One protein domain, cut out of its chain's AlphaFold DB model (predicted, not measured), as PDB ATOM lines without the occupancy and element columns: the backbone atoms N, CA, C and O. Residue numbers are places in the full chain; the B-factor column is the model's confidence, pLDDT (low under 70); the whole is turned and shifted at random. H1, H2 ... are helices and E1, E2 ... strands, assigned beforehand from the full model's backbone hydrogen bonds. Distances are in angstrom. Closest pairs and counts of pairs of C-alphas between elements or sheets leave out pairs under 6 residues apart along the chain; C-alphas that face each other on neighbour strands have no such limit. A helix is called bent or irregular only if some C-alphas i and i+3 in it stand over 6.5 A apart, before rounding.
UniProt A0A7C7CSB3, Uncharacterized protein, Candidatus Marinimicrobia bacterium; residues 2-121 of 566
ATOM      1  N   ALA A   2      64.585  34.233  47.744       76.06
ATOM      2  CA  ALA A   2      65.727  33.845  48.585       76.06
ATOM      3  C   ALA A   2      65.444  34.329  50.009       76.06
ATOM      4  O   ALA A   2      64.977  35.459  50.160       76.06
ATOM      5  N   GLU A   3      65.690  33.486  51.004       80.06
ATOM      6  CA  GLU A   3      65.411  33.764  52.414       80.06
ATOM      7  C   GLU A   3      66.675  33.483  53.232       80.06
ATOM      8  O   GLU A   3      67.326  32.455  53.040       80.06
ATOM      9  N   GLU A   4      67.044  34.412  54.112       85.25
ATOM     10  CA  GLU A   4      68.132  34.236  55.075       85.25
ATOM     11  C   GLU A   4      67.571  34.447  56.484       85.25
ATOM     12  O   GLU A   4      66.987  35.493  56.778       85.25
ATOM     13  N   LEU A   5      67.743  33.449  57.350       84.88
ATOM     14  CA  LEU A   5      67.320  33.477  58.745       84.88
ATOM     15  C   LEU A   5      68.550  33.601  59.639       84.88
ATOM     16  O   LEU A   5      69.500  32.826  59.520       84.88
ATOM     17  N   HIS A   6      68.523  34.593  60.525       90.12
ATOM     18  CA  HIS A   6      69.601  34.901  61.453       90.12
ATOM     19  C   HIS A   6      69.120  34.714  62.887       90.12
ATOM     20  O   HIS A   6      68.282  35.473  63.367       90.12
ATOM     21  N   GLU A   7      69.714  33.757  63.587       89.00
ATOM     22  CA  GLU A   7      69.538  33.584  65.023       89.00
ATOM     23  C   GLU A   7      70.847  33.898  65.739       89.00
ATOM     24  O   GLU A   7      71.934  33.508  65.304       89.00
ATOM     25  N   SER A   8      70.746  34.637  66.840       89.56
ATOM     26  CA  SER A   8      71.882  34.902  67.709       89.56
ATOM     27  C   SER A   8      71.440  34.870  69.161       89.56
ATOM     28  O   SER A   8      70.559  35.625  69.571       89.56
ATOM     29  N   TYR A   9      72.091  34.013  69.936       89.38
ATOM     30  CA  TYR A   9      71.910  33.900  71.373       89.38
ATOM     31  C   TYR A   9      73.217  34.292  72.050       89.38
ATOM     32  O   TYR A   9      74.305  33.965  71.582       89.38
ATOM     33  N   SER A  10      73.134  35.019  73.158       90.75
ATOM     34  CA  SER A  10      74.314  35.331  73.957       90.75
ATOM     35  C   SER A  10      73.965  35.347  75.435       90.75
ATOM     36  O   SER A  10      72.845  35.676  75.822       90.75
ATOM     37  N   GLY A  11      74.929  34.965  76.262       89.06
ATOM     38  CA  GLY A  11      74.798  34.932  77.711       89.06
ATOM     39  C   GLY A  11      76.110  35.335  78.359       89.06
ATOM     40  O   GLY A  11      77.183  35.048  77.835       89.06
ATOM     41  N   ARG A  12      76.040  36.018  79.498       92.62
ATOM     42  CA  ARG A  12      77.220  36.470  80.236       92.62
ATOM     43  C   ARG A  12      77.041  36.221  81.721       92.62
ATOM     44  O   ARG A  12      76.095  36.718  82.324       92.62
ATOM     45  N   LEU A  13      77.989  35.504  82.310       92.06
ATOM     46  CA  LEU A  13      78.099  35.293  83.744       92.06
ATOM     47  C   LEU A  13      79.394  35.937  84.231       92.06
ATOM     48  O   LEU A  13      80.464  35.679  83.691       92.06
ATOM     49  N   SER A  14      79.318  36.791  85.247       94.00
ATOM     50  CA  SER A  14      80.494  37.454  85.812       94.00
ATOM     51  C   SER A  14      80.473  37.401  87.328       94.00
ATOM     52  O   SER A  14      79.460  37.731  87.941       94.00
ATOM     53  N   TYR A  15      81.607  37.054  87.925       94.75
ATOM     54  CA  TYR A  15      81.824  37.052  89.363       94.75
ATOM     55  C   TYR A  15      83.042  37.912  89.703       94.75
ATOM     56  O   TYR A  15      84.116  37.745  89.127       94.75
ATOM     57  N   ALA A  16      82.878  38.850  90.633       95.31
ATOM     58  CA  ALA A  16      83.945  39.733  91.090       95.31
ATOM     59  C   ALA A  16      83.968  39.754  92.620       95.31
ATOM     60  O   ALA A  16      83.046  40.250  93.263       95.31
ATOM     61  N   LEU A  17      85.042  39.225  93.199       95.56
ATOM     62  CA  LEU A  17      85.282  39.190  94.633       95.56
ATOM     63  C   LEU A  17      86.389  40.184  94.981       95.56
ATOM     64  O   LEU A  17      87.520  40.059  94.515       95.56
ATOM     65  N   SER A  18      86.073  41.166  95.822       93.88
ATOM     66  CA  SER A  18      87.059  42.099  96.380       93.88
ATOM     67  C   SER A  18      87.337  41.736  97.831       93.88
ATOM     68  O   SER A  18      86.406  41.579  98.618       93.88
ATOM     69  N   PHE A  19      88.610  41.620  98.198       92.69
ATOM     70  CA  PHE A  19      89.004  41.298  99.567       92.69
ATOM     71  C   PHE A  19      89.209  42.572 100.394       92.69
ATOM     72  O   PHE A  19      89.496  43.653  99.873       92.69
ATOM     73  N   GLY A  20      89.066  42.438 101.714       86.69
ATOM     74  CA  GLY A  20      89.286  43.530 102.658       86.69
ATOM     75  C   GLY A  20      90.725  44.056 102.628       86.69
ATOM     76  O   GLY A  20      91.684  43.319 102.411       86.69
ATOM     77  N   ARG A  21      90.892  45.356 102.893       84.00
ATOM     78  CA  ARG A  21      92.207  46.025 102.875       84.00
ATOM     79  C   ARG A  21      93.062  45.758 104.121       84.00
ATOM     80  O   ARG A  21      94.236  46.104 104.116       84.00
ATOM     81  N   ASN A  22      92.499  45.143 105.162       86.88
ATOM     82  CA  ASN A  22      93.142  44.965 106.471       86.88
ATOM     83  C   ASN A  22      93.793  43.581 106.657       86.88
ATOM     84  O   ASN A  22      94.060  43.168 107.779       86.88
ATOM     85  N   ASN A  23      94.065  42.872 105.562       88.81
ATOM     86  CA  ASN A  23      94.600  41.511 105.580       88.81
ATOM     87  C   ASN A  23      96.123  41.522 105.403       88.81
ATOM     88  O   ASN A  23      96.642  41.016 104.407       88.81
ATOM     89  N   TYR A  24      96.837  42.151 106.338       92.94
ATOM     90  CA  TYR A  24      98.293  42.267 106.285       92.94
ATOM     91  C   TYR A  24      98.954  42.098 107.652       92.94
ATOM     92  O   TYR A  24      98.371  42.389 108.695       92.94
ATOM     93  N   PHE A  25     100.222  41.698 107.640       92.44
ATOM     94  CA  PHE A  25     101.109  41.786 108.797       92.44
ATOM     95  C   PHE A  25     102.399  42.509 108.411       92.44
ATOM     96  O   PHE A  25     102.685  42.720 107.236       92.44
ATOM     97  N   HIS A  26     103.175  42.931 109.406       92.94
ATOM     98  CA  HIS A  26     104.428  43.646 109.173       92.94
ATOM     99  C   HIS A  26     105.603  42.711 109.502       92.94
ATOM    100  O   HIS A  26     105.931  42.553 110.682       92.94
ATOM    101  N   PRO A  27     106.232  42.068 108.502       88.56
ATOM    102  CA  PRO A  27     107.310  41.104 108.738       88.56
ATOM    103  C   PRO A  27     108.580  41.744 109.316       88.56
ATOM    104  O   PRO A  27     109.383  41.078 109.962       88.56
ATOM    105  N   LEU A  28     108.765  43.048 109.097       89.81
ATOM    106  CA  LEU A  28     110.013  43.760 109.362       89.81
ATOM    107  C   LEU A  28     109.913  44.760 110.523       89.81
ATOM    108  O   LEU A  28     110.758  45.645 110.644       89.81
ATOM    109  N   LYS A  29     108.920  44.620 111.418       88.25
ATOM    110  CA  LYS A  29     108.762  45.513 112.590       88.25
ATOM    111  C   LYS A  29     110.028  45.627 113.439       88.25
ATOM    112  O   LYS A  29     110.308  46.690 113.982       88.25
ATOM    113  N   TRP A  30     110.790  44.540 113.543       86.62
ATOM    114  CA  TRP A  30     112.011  44.469 114.342       86.62
ATOM    115  C   TRP A  30     113.128  45.387 113.825       86.62
ATOM    116  O   TRP A  30     113.994  45.751 114.606       86.62
ATOM    117  N   LEU A  31     113.096  45.822 112.558       86.56
ATOM    118  CA  LEU A  31     114.112  46.706 111.967       86.56
ATOM    119  C   LEU A  31     113.989  48.179 112.379       86.56
ATOM    120  O   LEU A  31     114.784  49.001 111.928       86.56
ATOM    121  N   HIS A  32     113.046  48.531 113.257       80.50
ATOM    122  CA  HIS A  32     112.838  49.908 113.716       80.50
ATOM    123  C   HIS A  32     114.096  50.549 114.344       80.50
ATOM    124  O   HIS A  32     114.230  51.771 114.336       80.50
ATOM    125  N   PHE A  33     115.038  49.751 114.865       83.00
ATOM    126  CA  PHE A  33     116.282  50.256 115.460       83.00
ATOM    127  C   PHE A  33     117.250  50.891 114.447       83.00
ATOM    128  O   PHE A  33     118.120  51.661 114.851       83.00
ATOM    129  N   LEU A  34     117.134  50.575 113.150       82.62
ATOM    130  CA  LEU A  34     118.052  51.095 112.136       82.62
ATOM    131  C   LEU A  34     117.796  52.591 111.872       82.62
ATOM    132  O   LEU A  34     116.685  52.960 111.472       82.62
ATOM    133  N   PRO A  35     118.812  53.465 112.000       73.62
ATOM    134  CA  PRO A  35     118.681  54.873 111.643       73.62
ATOM    135  C   PRO A  35     118.281  55.056 110.174       73.62
ATOM    136  O   PRO A  35     118.766  54.344 109.296       73.62
ATOM    137  N   TRP A  36     117.407  56.034 109.910       69.69
ATOM    138  CA  TRP A  36     116.954  56.495 108.580       69.69
ATOM    139  C   TRP A  36     116.157  55.495 107.723       69.69
ATOM    140  O   TRP A  36     115.323  55.932 106.934       69.69
ATOM    141  N   LEU A  37     116.369  54.189 107.895       78.31
ATOM    142  CA  LEU A  37     115.726  53.106 107.145       78.31
ATOM    143  C   LEU A  37     114.681  52.349 107.984       78.31
ATOM    144  O   LEU A  37     113.701  51.843 107.438       78.31
ATOM    145  N   GLY A  38     114.870  52.286 109.306       76.56
ATOM    146  CA  GLY A  38     114.112  51.407 110.195       76.56
ATOM    147  C   GLY A  38     112.613  51.674 110.218       76.56
ATOM    148  O   GLY A  38     111.840  50.727 110.128       76.56
ATOM    149  N   THR A  39     112.194  52.942 110.240       80.56
ATOM    150  CA  THR A  39     110.767  53.320 110.224       80.56
ATOM    151  C   THR A  39     110.082  52.928 108.915       80.56
ATOM    152  O   THR A  39     108.986  52.380 108.915       80.56
ATOM    153  N   LYS A  40     110.746  53.141 107.773       84.75
ATOM    154  CA  LYS A  40     110.199  52.781 106.457       84.75
ATOM    155  C   LYS A  40     110.160  51.274 106.233       84.75
ATOM    156  O   LYS A  40     109.200  50.786 105.642       84.75
ATOM    157  N   MET A  41     111.159  50.541 106.723       85.06
ATOM    158  CA  MET A  41     111.176  49.077 106.670       85.06
ATOM    159  C   MET A  41     110.142  48.458 107.614       85.06
ATOM    160  O   MET A  41     109.475  47.501 107.227       85.06
ATOM    161  N   SER A  42     109.958  49.009 108.820       85.12
ATOM    162  CA  SER A  42     108.970  48.504 109.783       85.12
ATOM    163  C   SER A  42     107.527  48.664 109.305       85.12
ATOM    164  O   SER A  42     106.680  47.847 109.660       85.12
ATOM    165  N   ASP A  43     107.271  49.673 108.470       89.81
ATOM    166  CA  ASP A  43     105.960  49.973 107.885       89.81
ATOM    167  C   ASP A  43     105.641  49.123 106.640       89.81
ATOM    168  O   ASP A  43     104.571  49.265 106.040       89.81
ATOM    169  N   ILE A  44     106.548  48.231 106.220       91.69
ATOM    170  CA  ILE A  44     106.279  47.304 105.120       91.69
ATOM    171  C   ILE A  44     105.187  46.328 105.554       91.69
ATOM    172  O   ILE A  44     105.322  45.587 106.526       91.69
ATOM    173  N   GLN A  45     104.101  46.332 104.792       94.06
ATOM    174  CA  GLN A  45     102.948  45.461 104.980       94.06
ATOM    175  C   GLN A  45     103.020  44.325 103.968       94.06
ATOM    176  O   GLN A  45     103.113  44.608 102.774       94.06
ATOM    177  N   LEU A  46     102.943  43.080 104.436       94.19
ATOM    178  CA  LEU A  46     102.767  41.890 103.609       94.19
ATOM    179  C   LEU A  46     101.313  41.450 103.688       94.19
ATOM    180  O   LEU A  46     100.819  41.151 104.777       94.19
ATOM    181  N   TYR A  47     100.634  41.429 102.545       95.50
ATOM    182  CA  TYR A  47      99.239  41.009 102.465       95.50
ATOM    183  C   TYR A  47      99.180  39.526 102.114       95.50
ATOM    184  O   TYR A  47      99.922  39.075 101.246       95.50
ATOM    185  N   TYR A  48      98.308  38.773 102.784       92.75
ATOM    186  CA  TYR A  48      98.175  37.321 102.583       92.75
ATOM    187  C   TYR A  48      96.957  36.928 101.734       92.75
ATOM    188  O   TYR A  48      96.836  35.773 101.330       92.75
ATOM    189  N   THR A  49      96.053  37.870 101.448       94.44
ATOM    190  CA  THR A  49      94.957  37.688 100.484       94.44
ATOM    191  C   THR A  49      95.185  38.558  99.251       94.44
ATOM    192  O   THR A  49      95.723  39.663  99.387       94.44
ATOM    193  N   PRO A  50      94.721  38.136  98.060       94.94
ATOM    194  CA  PRO A  50      94.705  39.016  96.899       94.94
ATOM    195  C   PRO A  50      93.796  40.219  97.154       94.94
ATOM    196  O   PRO A  50      92.972  40.213  98.060       94.94
ATOM    197  N   SER A  51      93.935  41.264  96.347       95.31
ATOM    198  CA  SER A  51      93.089  42.456  96.418       95.31
ATOM    199  C   SER A  51      91.730  42.212  95.763       95.31
ATOM    200  O   SER A  51      90.700  42.638  96.282       95.31
ATOM    201  N   SER A  52      91.719  41.529  94.616       96.69
ATOM    202  CA  SER A  52      90.487  41.153  93.924       96.69
ATOM    203  C   SER A  52      90.694  39.942  93.021       96.69
ATOM    204  O   SER A  52      91.775  39.763  92.453       96.69
ATOM    205  N   VAL A  53      89.633  39.162  92.851       97.31
ATOM    206  CA  VAL A  53      89.530  38.065  91.890       97.31
ATOM    207  C   VAL A  53      88.281  38.290  91.056       97.31
ATOM    208  O   VAL A  53      87.183  38.400  91.595       97.31
ATOM    209  N   ASN A  54      88.453  38.339  89.744       96.88
ATOM    210  CA  ASN A  54      87.385  38.543  88.785       96.88
ATOM    211  C   ASN A  54      87.375  37.353  87.830       96.88
ATOM    212  O   ASN A  54      88.424  36.925  87.361       96.88
ATOM    213  N   THR A  55      86.204  36.834  87.504       96.62
ATOM    214  CA  THR A  55      86.041  35.825  86.465       96.62
ATOM    215  C   THR A  55      84.784  36.121  85.666       96.62
ATOM    216  O   THR A  55      83.794  36.611  86.212       96.62
ATOM    217  N   SER A  56      84.821  35.873  84.363       95.69
ATOM    218  CA  SER A  56      83.622  35.919  83.535       95.69
ATOM    219  C   SER A  56      83.603  34.795  82.522       95.69
ATOM    220  O   SER A  56      84.645  34.309  82.089       95.69
ATOM    221  N   VAL A  57      82.397  34.416  82.134       93.75
ATOM    222  CA  VAL A  57      82.113  33.452  81.087       93.75
ATOM    223  C   VAL A  57      81.077  34.093  80.176       93.75
ATOM    224  O   VAL A  57      79.973  34.406  80.617       93.75
ATOM    225  N   ASP A  58      81.455  34.322  78.925       93.25
ATOM    226  CA  ASP A  58      80.595  34.865  77.885       93.25
ATOM    227  C   ASP A  58      80.355  33.767  76.845       93.25
ATOM    228  O   ASP A  58      81.294  33.216  76.272       93.25
ATOM    229  N   PHE A  59      79.094  33.442  76.621       90.25
ATOM    230  CA  PHE A  59      78.624  32.460  75.658       90.25
ATOM    231  C   PHE A  59      77.962  33.188  74.488       90.25
ATOM    232  O   PHE A  59      77.209  34.145  74.698       90.25
ATOM    233  N   SER A  60      78.220  32.737  73.265       91.69
ATOM    234  CA  SER A  60      77.584  33.271  72.064       91.69
ATOM    235  C   SER A  60      77.329  32.171  71.046       91.69
ATOM    236  O   SER A  60      78.268  31.508  70.621       91.69
ATOM    237  N   GLU A  61      76.089  32.038  70.602       91.25
ATOM    238  CA  GLU A  61      75.664  31.137  69.537       91.25
ATOM    239  C   GLU A  61      75.121  31.974  68.382       91.25
ATOM    240  O   GLU A  61      74.339  32.909  68.584       91.25
ATOM    241  N   LYS A  62      75.548  31.665  67.163       92.25
ATOM    242  CA  LYS A  62      75.059  32.293  65.942       92.25
ATOM    243  C   LYS A  62      74.729  31.209  64.932       92.25
ATOM    244  O   LYS A  62      75.556  30.346  64.660       92.25
ATOM    245  N   LEU A  63      73.548  31.303  64.342       90.19
ATOM    246  CA  LEU A  63      73.092  30.425  63.276       90.19
ATOM    247  C   LEU A  63      72.569  31.284  62.127       90.19
ATOM    248  O   LEU A  63      71.701  32.135  62.314       90.19
ATOM    249  N   VAL A  64      73.108  31.063  60.932       89.75
ATOM    250  CA  VAL A  64      72.613  31.660  59.694       89.75
ATOM    251  C   VAL A  64      72.176  30.543  58.763       89.75
ATOM    252  O   VAL A  64      72.990  29.748  58.292       89.75
ATOM    253  N   GLN A  65      70.879  30.489  58.492       87.94
ATOM    254  CA  GLN A  65      70.295  29.551  57.541       87.94
ATOM    255  C   GLN A  65      69.963  30.296  56.261       87.94
ATOM    256  O   GLN A  65      69.390  31.383  56.295       87.94
ATOM    257  N   LYS A  66      70.334  29.719  55.122       87.88
ATOM    258  CA  LYS A  66      70.167  30.350  53.815       87.88
ATOM    259  C   LYS A  66      69.384  29.432  52.886       87.88
ATOM    260  O   LYS A  66      69.665  28.236  52.785       87.88
ATOM    261  N   TYR A  67      68.415  30.013  52.193       84.38
ATOM    262  CA  TYR A  67      67.566  29.339  51.224       84.38
ATOM    263  C   TYR A  67      67.724  30.005  49.861       84.38
ATOM    264  O   TYR A  67      67.576  31.222  49.706       84.38
ATOM    265  N   THR A  68      68.031  29.201  48.844       82.25
ATOM    266  CA  THR A  68      68.124  29.694  47.467       82.25
ATOM    267  C   THR A  68      66.750  30.114  46.944       82.25
ATOM    268  O   THR A  68      65.707  29.734  47.476       82.25
ATOM    269  N   ARG A  69      66.714  30.856  45.828       77.06
ATOM    270  CA  ARG A  69      65.442  31.266  45.205       77.06
ATOM    271  C   ARG A  69      64.538  30.091  44.816       77.06
ATOM    272  O   ARG A  69      63.328  30.311  44.745       77.06
ATOM    273  N   SER A  70      65.117  28.907  44.584       80.38
ATOM    274  CA  SER A  70      64.440  27.636  44.293       80.38
ATOM    275  C   SER A  70      64.016  26.854  45.545       80.38
ATOM    276  O   SER A  70      63.527  25.739  45.414       80.38
ATOM    277  N   GLY A  71      64.207  27.406  46.750       73.56
ATOM    278  CA  GLY A  71      63.807  26.785  48.015       73.56
ATOM    279  C   GLY A  71      64.761  25.701  48.525       73.56
ATOM    280  O   GLY A  71      64.452  25.034  49.508       73.56
ATOM    281  N   THR A  72      65.925  25.510  47.891       79.88
ATOM    282  CA  THR A  72      66.926  24.559  48.393       79.88
ATOM    283  C   THR A  72      67.708  25.183  49.543       79.88
ATOM    284  O   THR A  72      68.228  26.297  49.427       79.88
ATOM    285  N   LYS A  73      67.777  24.459  50.664       78.06
ATOM    286  CA  LYS A  73      68.549  24.847  51.844       78.06
ATOM    287  C   LYS A  73      70.045  24.696  51.542       78.06
ATOM    288  O   LYS A  73      70.486  23.607  51.178       78.06
ATOM    289  N   THR A  74      70.819  25.771  51.662       79.19
ATOM    290  CA  THR A  74      72.294  25.707  51.602       79.19
ATOM    291  C   THR A  74      72.870  25.349  52.978       79.19
ATOM    292  O   THR A  74      72.141  25.468  53.964       79.19
ATOM    293  N   PRO A  75      74.142  24.911  53.077       81.62
ATOM    294  CA  PRO A  75      74.765  24.599  54.364       81.62
ATOM    295  C   PRO A  75      74.592  25.733  55.384       81.62
ATOM    296  O   PRO A  75      74.800  26.900  55.049       81.62
ATOM    297  N   ASP A  76      74.185  25.372  56.604       81.00
ATOM    298  CA  ASP A  76      74.055  26.305  57.726       81.00
ATOM    299  C   ASP A  76      75.438  26.877  58.082       81.00
ATOM    300  O   ASP A  76      76.409  26.125  58.175       81.00
ATOM    301  N   ASP A  77      75.519  28.183  58.334       84.00
ATOM    302  CA  ASP A  77      76.688  28.816  58.955       84.00
ATOM    303  C   ASP A  77      76.409  28.929  60.460       84.00
ATOM    304  O   ASP A  77      75.553  29.707  60.893       84.00
ATOM    305  N   TYR A  78      77.053  28.065  61.241       89.06
ATOM    306  CA  TYR A  78      76.853  27.920  62.680       89.06
ATOM    307  C   TYR A  78      78.155  28.214  63.420       89.06
ATOM    308  O   TYR A  78      79.218  27.796  62.972       89.06
ATOM    309  N   ASN A  79      78.062  28.926  64.542       90.50
ATOM    310  CA  ASN A  79      79.199  29.228  65.401       90.50
ATOM    311  C   ASN A  79      78.753  29.311  66.863       90.50
ATOM    312  O   ASN A  79      77.923  30.152  67.220       90.50
ATOM    313  N   LEU A  80      79.339  28.463  67.698       91.19
ATOM    314  CA  LEU A  80      79.156  28.396  69.135       91.19
ATOM    315  C   LEU A  80      80.467  28.733  69.845       91.19
ATOM    316  O   LEU A  80      81.367  27.906  69.982       91.19
ATOM    317  N   GLY A  81      80.561  29.963  70.332       92.62
ATOM    318  CA  GLY A  81      81.736  30.491  71.012       92.62
ATOM    319  C   GLY A  81      81.583  30.551  72.529       92.62
ATOM    320  O   GLY A  81      80.550  30.972  73.057       92.62
ATOM    321  N   LEU A  82      82.668  30.222  73.228       93.25
ATOM    322  CA  LEU A  82      82.828  30.411  74.667       93.25
ATOM    323  C   LEU A  82      84.068  31.254  74.956       93.25
ATOM    324  O   LEU A  82      85.192  30.860  74.653       93.25
ATOM    325  N   ASN A  83      83.881  32.393  75.614       94.81
ATOM    326  CA  ASN A  83      84.966  33.229  76.111       94.81
ATOM    327  C   ASN A  83      85.009  33.151  77.636       94.81
ATOM    328  O   ASN A  83      84.044  33.481  78.317       94.81
ATOM    329  N   ARG A  84      86.149  32.753  78.193       95.31
ATOM    330  CA  ARG A  84      86.395  32.693  79.636       95.31
ATOM    331  C   ARG A  84      87.456  33.712  79.994       95.31
ATOM    332  O   ARG A  84      88.494  33.763  79.341       95.31
ATOM    333  N   SER A  85      87.218  34.506  81.028       96.44
ATOM    334  CA  SER A  85      88.196  35.449  81.556       96.44
ATOM    335  C   SER A  85      88.443  35.223  83.044       96.44
ATOM    336  O   SER A  85      87.543  34.856  83.806       96.44
ATOM    337  N   PHE A  86      89.684  35.445  83.454       97.50
ATOM    338  CA  PHE A  86      90.133  35.404  84.834       97.50
ATOM    339  C   PHE A  86      91.080  36.576  85.083       97.50
ATOM    340  O   PHE A  86      91.985  36.831  84.297       97.50
ATOM    341  N   GLY A  87      90.873  37.295  86.178       97.44
ATOM    342  CA  GLY A  87      91.676  38.434  86.592       97.44
ATOM    343  C   GLY A  87      92.001  38.343  88.075       97.44
ATOM    344  O   GLY A  87      91.109  38.227  88.911       97.44
ATOM    345  N   LEU A  88      93.278  38.432  88.415       97.69
ATOM    346  CA  LEU A  88      93.803  38.384  89.771       97.69
ATOM    347  C   LEU A  88      94.636  39.637  90.020       97.69
ATOM    348  O   LEU A  88      95.693  39.822  89.421       97.69
ATOM    349  N   ASN A  89      94.194  40.478  90.950       97.19
ATOM    350  CA  ASN A  89      94.996  41.586  91.453       97.19
ATOM    351  C   ASN A  89      95.504  41.222  92.844       97.19
ATOM    352  O   ASN A  89      94.702  40.963  93.737       97.19
ATOM    353  N   TYR A  90      96.815  41.264  93.057       96.50
ATOM    354  CA  TYR A  90      97.440  40.959  94.338       96.50
ATOM    355  C   TYR A  90      98.455  42.038  94.716       96.50
ATOM    356  O   TYR A  90      99.518  42.176  94.122       96.50
ATOM    357  N   LYS A  91      98.143  42.809  95.755       95.75
ATOM    358  CA  LYS A  91      99.110  43.664  96.440       95.75
ATOM    359  C   LYS A  91      99.958  42.843  97.427       95.75
ATOM    360  O   LYS A  91      99.611  42.785  98.591       95.75
ATOM    361  N   LEU A  92     101.033  42.195  96.971       93.50
ATOM    362  CA  LEU A  92     101.909  41.365  97.821       93.50
ATOM    363  C   LEU A  92     102.539  42.176  98.966       93.50
ATOM    364  O   LEU A  92     102.503  41.757 100.122       93.50
ATOM    365  N   LEU A  93     103.070  43.361  98.645       94.38
ATOM    366  CA  LEU A  93     103.566  44.340  99.614       94.38
ATOM    367  C   LEU A  93     102.911  45.705  99.384       94.38
ATOM    368  O   LEU A  93     102.325  45.965  98.332       94.38
ATOM    369  N   ASN A  94     103.066  46.636 100.328       91.25
ATOM    370  CA  ASN A  94     102.678  48.039 100.121       91.25
ATOM    371  C   ASN A  94     103.287  48.669  98.853       91.25
ATOM    372  O   ASN A  94     102.631  49.492  98.218       91.25
ATOM    373  N   ASN A  95     104.484  48.229  98.473       93.38
ATOM    374  CA  ASN A  95     105.262  48.694  97.331       93.38
ATOM    375  C   ASN A  95     105.394  47.658  96.198       93.38
ATOM    376  O   ASN A  95     106.068  47.966  95.218       93.38
ATOM    377  N   LEU A  96     104.786  46.467  96.313       96.12
ATOM    378  CA  LEU A  96     104.840  45.384  95.321       96.12
ATOM    379  C   LEU A  96     103.424  44.932  94.957       96.12
ATOM    380  O   LEU A  96     102.724  44.325  95.769       96.12
ATOM    381  N   THR A  97     103.018  45.183  93.717       96.94
ATOM    382  CA  THR A  97     101.721  44.751  93.189       96.94
ATOM    383  C   THR A  97     101.906  43.829  92.000       96.94
ATOM    384  O   THR A  97     102.677  44.140  91.099       96.94
ATOM    385  N   MET A  98     101.142  42.749  91.969       97.50
ATOM    386  CA  MET A  98     101.038  41.805  90.870       97.50
ATOM    387  C   MET A  98      99.616  41.850  90.308       97.50
ATOM    388  O   MET A  98      98.641  41.906  91.058       97.50
ATOM    389  N   LYS A  99      99.485  41.821  88.987       97.81
ATOM    390  CA  LYS A  99      98.218  41.675  88.275       97.81
ATOM    391  C   LYS A  99      98.374  40.576  87.245       97.81
ATOM    392  O   LYS A  99      99.315  40.622  86.461       97.81
ATOM    393  N   TYR A 100      97.465  39.621  87.238       97.88
ATOM    394  CA  TYR A 100      97.430  38.548  86.261       97.88
ATOM    395  C   TYR A 100      96.055  38.521  85.610       97.88
ATOM    396  O   TYR A 100      95.052  38.522  86.314       97.88
ATOM    397  N   ASN A 101      96.003  38.519  84.284       97.75
ATOM    398  CA  ASN A 101      94.769  38.370  83.528       97.75
ATOM    399  C   ASN A 101      94.943  37.256  82.503       97.75
ATOM    400  O   ASN A 101      95.954  37.221  81.809       97.75
ATOM    401  N   GLN A 102      93.949  36.394  82.376       97.25
ATOM    402  CA  GLN A 102      93.888  35.334  81.386       97.25
ATOM    403  C   GLN A 102      92.541  35.400  80.679       97.25
ATOM    404  O   GLN A 102      91.503  35.520  81.325       97.25
ATOM    405  N   THR A 103      92.561  35.288  79.357       97.25
ATOM    406  CA  THR A 103      91.365  35.129  78.537       97.25
ATOM    407  C   THR A 103      91.559  33.921  77.639       97.25
ATOM    408  O   THR A 103      92.560  33.843  76.933       97.25
ATOM    409  N   ALA A 104      90.609  32.994  77.649       96.75
ATOM    410  CA  ALA A 104      90.586  31.831  76.779       96.75
ATOM    411  C   ALA A 104      89.323  31.865  75.917       96.75
ATOM    412  O   ALA A 104      88.223  32.034  76.443       96.75
ATOM    413  N   LYS A 105      89.483  31.701  74.607       95.50
ATOM    414  CA  LYS A 105      88.388  31.501  73.661       95.50
ATOM    415  C   LYS A 105      88.330  30.040  73.271       95.50
ATOM    416  O   LYS A 105      89.367  29.391  73.109       95.50
ATOM    417  N   SER A 106      87.128  29.522  73.139       94.31
ATOM    418  CA  SER A 106      86.901  28.131  72.796       94.31
ATOM    419  C   SER A 106      85.764  28.032  71.789       94.31
ATOM    420  O   SER A 106      84.787  28.776  71.869       94.31
ATOM    421  N   ASP A 107      85.959  27.157  70.813       91.81
ATOM    422  CA  ASP A 107      84.961  26.727  69.845       91.81
ATOM    423  C   ASP A 107      84.250  25.504  70.434       91.81
ATOM    424  O   ASP A 107      84.878  24.509  70.816       91.81
ATOM    425  N   MET A 108      82.935  25.616  70.558       91.12
ATOM    426  CA  MET A 108      82.071  24.595  71.121       91.12
ATOM    427  C   MET A 108      81.138  23.993  70.072       91.12
ATOM    428  O   MET A 108      80.174  23.342  70.456       91.12
ATOM    429  N   ASP A 109      81.393  24.148  68.770       88.38
ATOM    430  CA  ASP A 109      80.475  23.713  67.707       88.38
ATOM    431  C   ASP A 109      80.055  22.239  67.808       88.38
ATOM    432  O   ASP A 109      78.907  21.889  67.524       88.38
ATOM    433  N   ASN A 110      80.946  21.379  68.312       85.62
ATOM    434  CA  ASN A 110      80.668  19.960  68.570       85.62
ATOM    435  C   ASN A 110      79.544  19.727  69.603       85.62
ATOM    436  O   ASN A 110      78.973  18.641  69.654       85.62
ATOM    437  N   TYR A 111      79.213  20.736  70.410       84.88
ATOM    438  CA  TYR A 111      78.157  20.723  71.420       84.88
ATOM    439  C   TYR A 111      76.838  21.343  70.937       84.88
ATOM    440  O   TYR A 111      75.943  21.580  71.754       84.88
ATOM    441  N   ARG A 112      76.671  21.593  69.628       83.81
ATOM    442  CA  ARG A 112      75.401  22.066  69.048       83.81
ATOM    443  C   ARG A 112      74.230  21.191  69.510       83.81
ATOM    444  O   ARG A 112      74.219  19.983  69.289       83.81
ATOM    445  N   GLY A 113      73.240  21.806  70.161       79.00
ATOM    446  CA  GLY A 113      72.064  21.116  70.710       79.00
ATOM    447  C   GLY A 113      72.277  20.382  72.046       79.00
ATOM    448  O   GLY A 113      71.301  19.932  72.640       79.00
ATOM    449  N   TYR A 114      73.512  20.308  72.560       82.56
ATOM    450  CA  TYR A 114      73.868  19.624  73.814       82.56
ATOM    451  C   TYR A 114      74.766  20.472  74.731       82.56
ATOM    452  O   TYR A 114      75.511  19.933  75.546       82.56
ATOM    453  N   ILE A 115      74.668  21.802  74.654       76.81
ATOM    454  CA  ILE A 115      75.446  22.755  75.475       76.81
ATOM    455  C   ILE A 115      75.354  22.434  76.979       76.81
ATOM    456  O   ILE A 115      76.324  22.593  77.717       76.81
ATOM    457  N   TRP A 116      74.208  21.917  77.439       74.50
ATOM    458  CA  TRP A 116      74.013  21.472  78.823       74.50
ATOM    459  C   TRP A 116      75.008  20.384  79.266       74.50
ATOM    460  O   TRP A 116      75.423  20.384  80.423       74.50
ATOM    461  N   MET A 117      75.431  19.488  78.364       80.69
ATOM    462  CA  MET A 117      76.447  18.472  78.667       80.69
ATOM    463  C   MET A 117      77.819  19.111  78.894       80.69
ATOM    464  O   MET A 117      78.457  18.823  79.899       80.69
ATOM    465  N   ALA A 118      78.223  20.061  78.045       78.44
ATOM    466  CA  ALA A 118      79.486  20.778  78.215       78.44
ATOM    467  C   ALA A 118      79.541  21.579  79.529       78.44
ATOM    468  O   ALA A 118      80.562  21.600  80.213       78.44
ATOM    469  N   ILE A 119      78.419  22.191  79.931       77.19
ATOM    470  CA  ILE A 119      78.307  22.887  81.222       77.19
ATOM    471  C   ILE A 119      78.420  21.900  82.391       77.19
ATOM    472  O   ILE A 119      79.107  22.191  83.370       77.19
ATOM    473  N   LYS A 120      77.754  20.743  82.300       79.69
ATOM    474  CA  LYS A 120      77.774  19.702  83.337       79.69
ATOM    475  C   LYS A 120      79.172  19.113  83.533       79.69
ATOM    476  O   LYS A 120      79.591  18.939  84.675       79.69
ATOM    477  N   ASP A 121      79.876  18.836  82.440       84.12
ATOM    478  CA  ASP A 121      81.188  18.182  82.457       84.12
ATOM    479  C   ASP A 121      82.350  19.187  82.574       84.12
ATOM    480  O   ASP A 121      83.513  18.792  82.628       84.12
TER     481      ASP A 121
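Overview. This is residues 2 to 121 of the 566 residues of an uncharacterized protein of Candidatus Marinimicrobia bacterium (UniProt A0A7C7CSB3). The model is a long, narrow, twisted ribbon of four antiparallel strands, with two small helices, H1 and H2, beyond one end of it and a third, H3, set off from the sheet after E4. The sheet runs E1, E2, E3, E4 from edge to edge, and no named helix covers either of its faces. The printed part has 120 residues, with named elements in the order E1, H1, H2, E2, E3, E4, H3, and its class is mixed, helices and strands. It is extended, with a radius of gyration of the C-alphas of 25.8 A, and is a rod spanning 91 by 27 by 18 A.

Along the chain. Find C-alpha 3 at (65.411, 33.764, 52.414); from there E1, residues 3 to 18, runs 49.7 A to C-alpha 18 at (87.059, 42.099, 96.380). E2, residues 52 to 67, comes back over 49.9 A. E3, residues 77 to 93, is the longest strand at 51.2 A, and E4, residues 96 to 107, covers 37.3 A. Look between E1 and E2 for H1, residues 29 to 33, and H2, residues 38 to 42. H1 is irregular: C-alphas 30 and 33 are 7.3 A apart. H3, residues 115 to 121, is 10.1 A long and ends at C-alpha 121, (81.188, 18.182, 82.457).

Arrangement. Start with the edge strand E1 and the inner strand E2, antiparallel at 175 degrees, where N 9 and O 61 are within hydrogen-bond range at 2.8 A. E2 and E3 form a hairpin at 170 degrees, with N 87 and O 54 at 2.7 A. E3 and the edge strand E4 form another at 169 degrees, with N 88 and O 100 at 2.8 A. E2, E3 and E4 make a meander, each strand the antiparallel neighbour of the one before. Beyond the named strands, residues 24 to 25 pair with residues 46 to 47, antiparallel. Farther on, H1 and H2 touch, their closest C-alphas being those of His 32 and Gly 38, 4.0 A apart. H1, H2 and H3 are not on the sheet, and H3 touches no helix. In H2 and H3 every O i to N i+4 pair is within hydrogen-bond range; in H1 it is 0 of 1, beside 1 of 2 O i to N i+3 pairs.

Size, cuts and confidence. The two C-alphas farthest apart are those of Phe 33 and Ser 70, at 90.9 A. The printed part has no cut and no long link; the links H1 to H2 and E3 to E4 are tight. The mean pLDDT of the printed part is 89.0, and residue 36 alone is under 70.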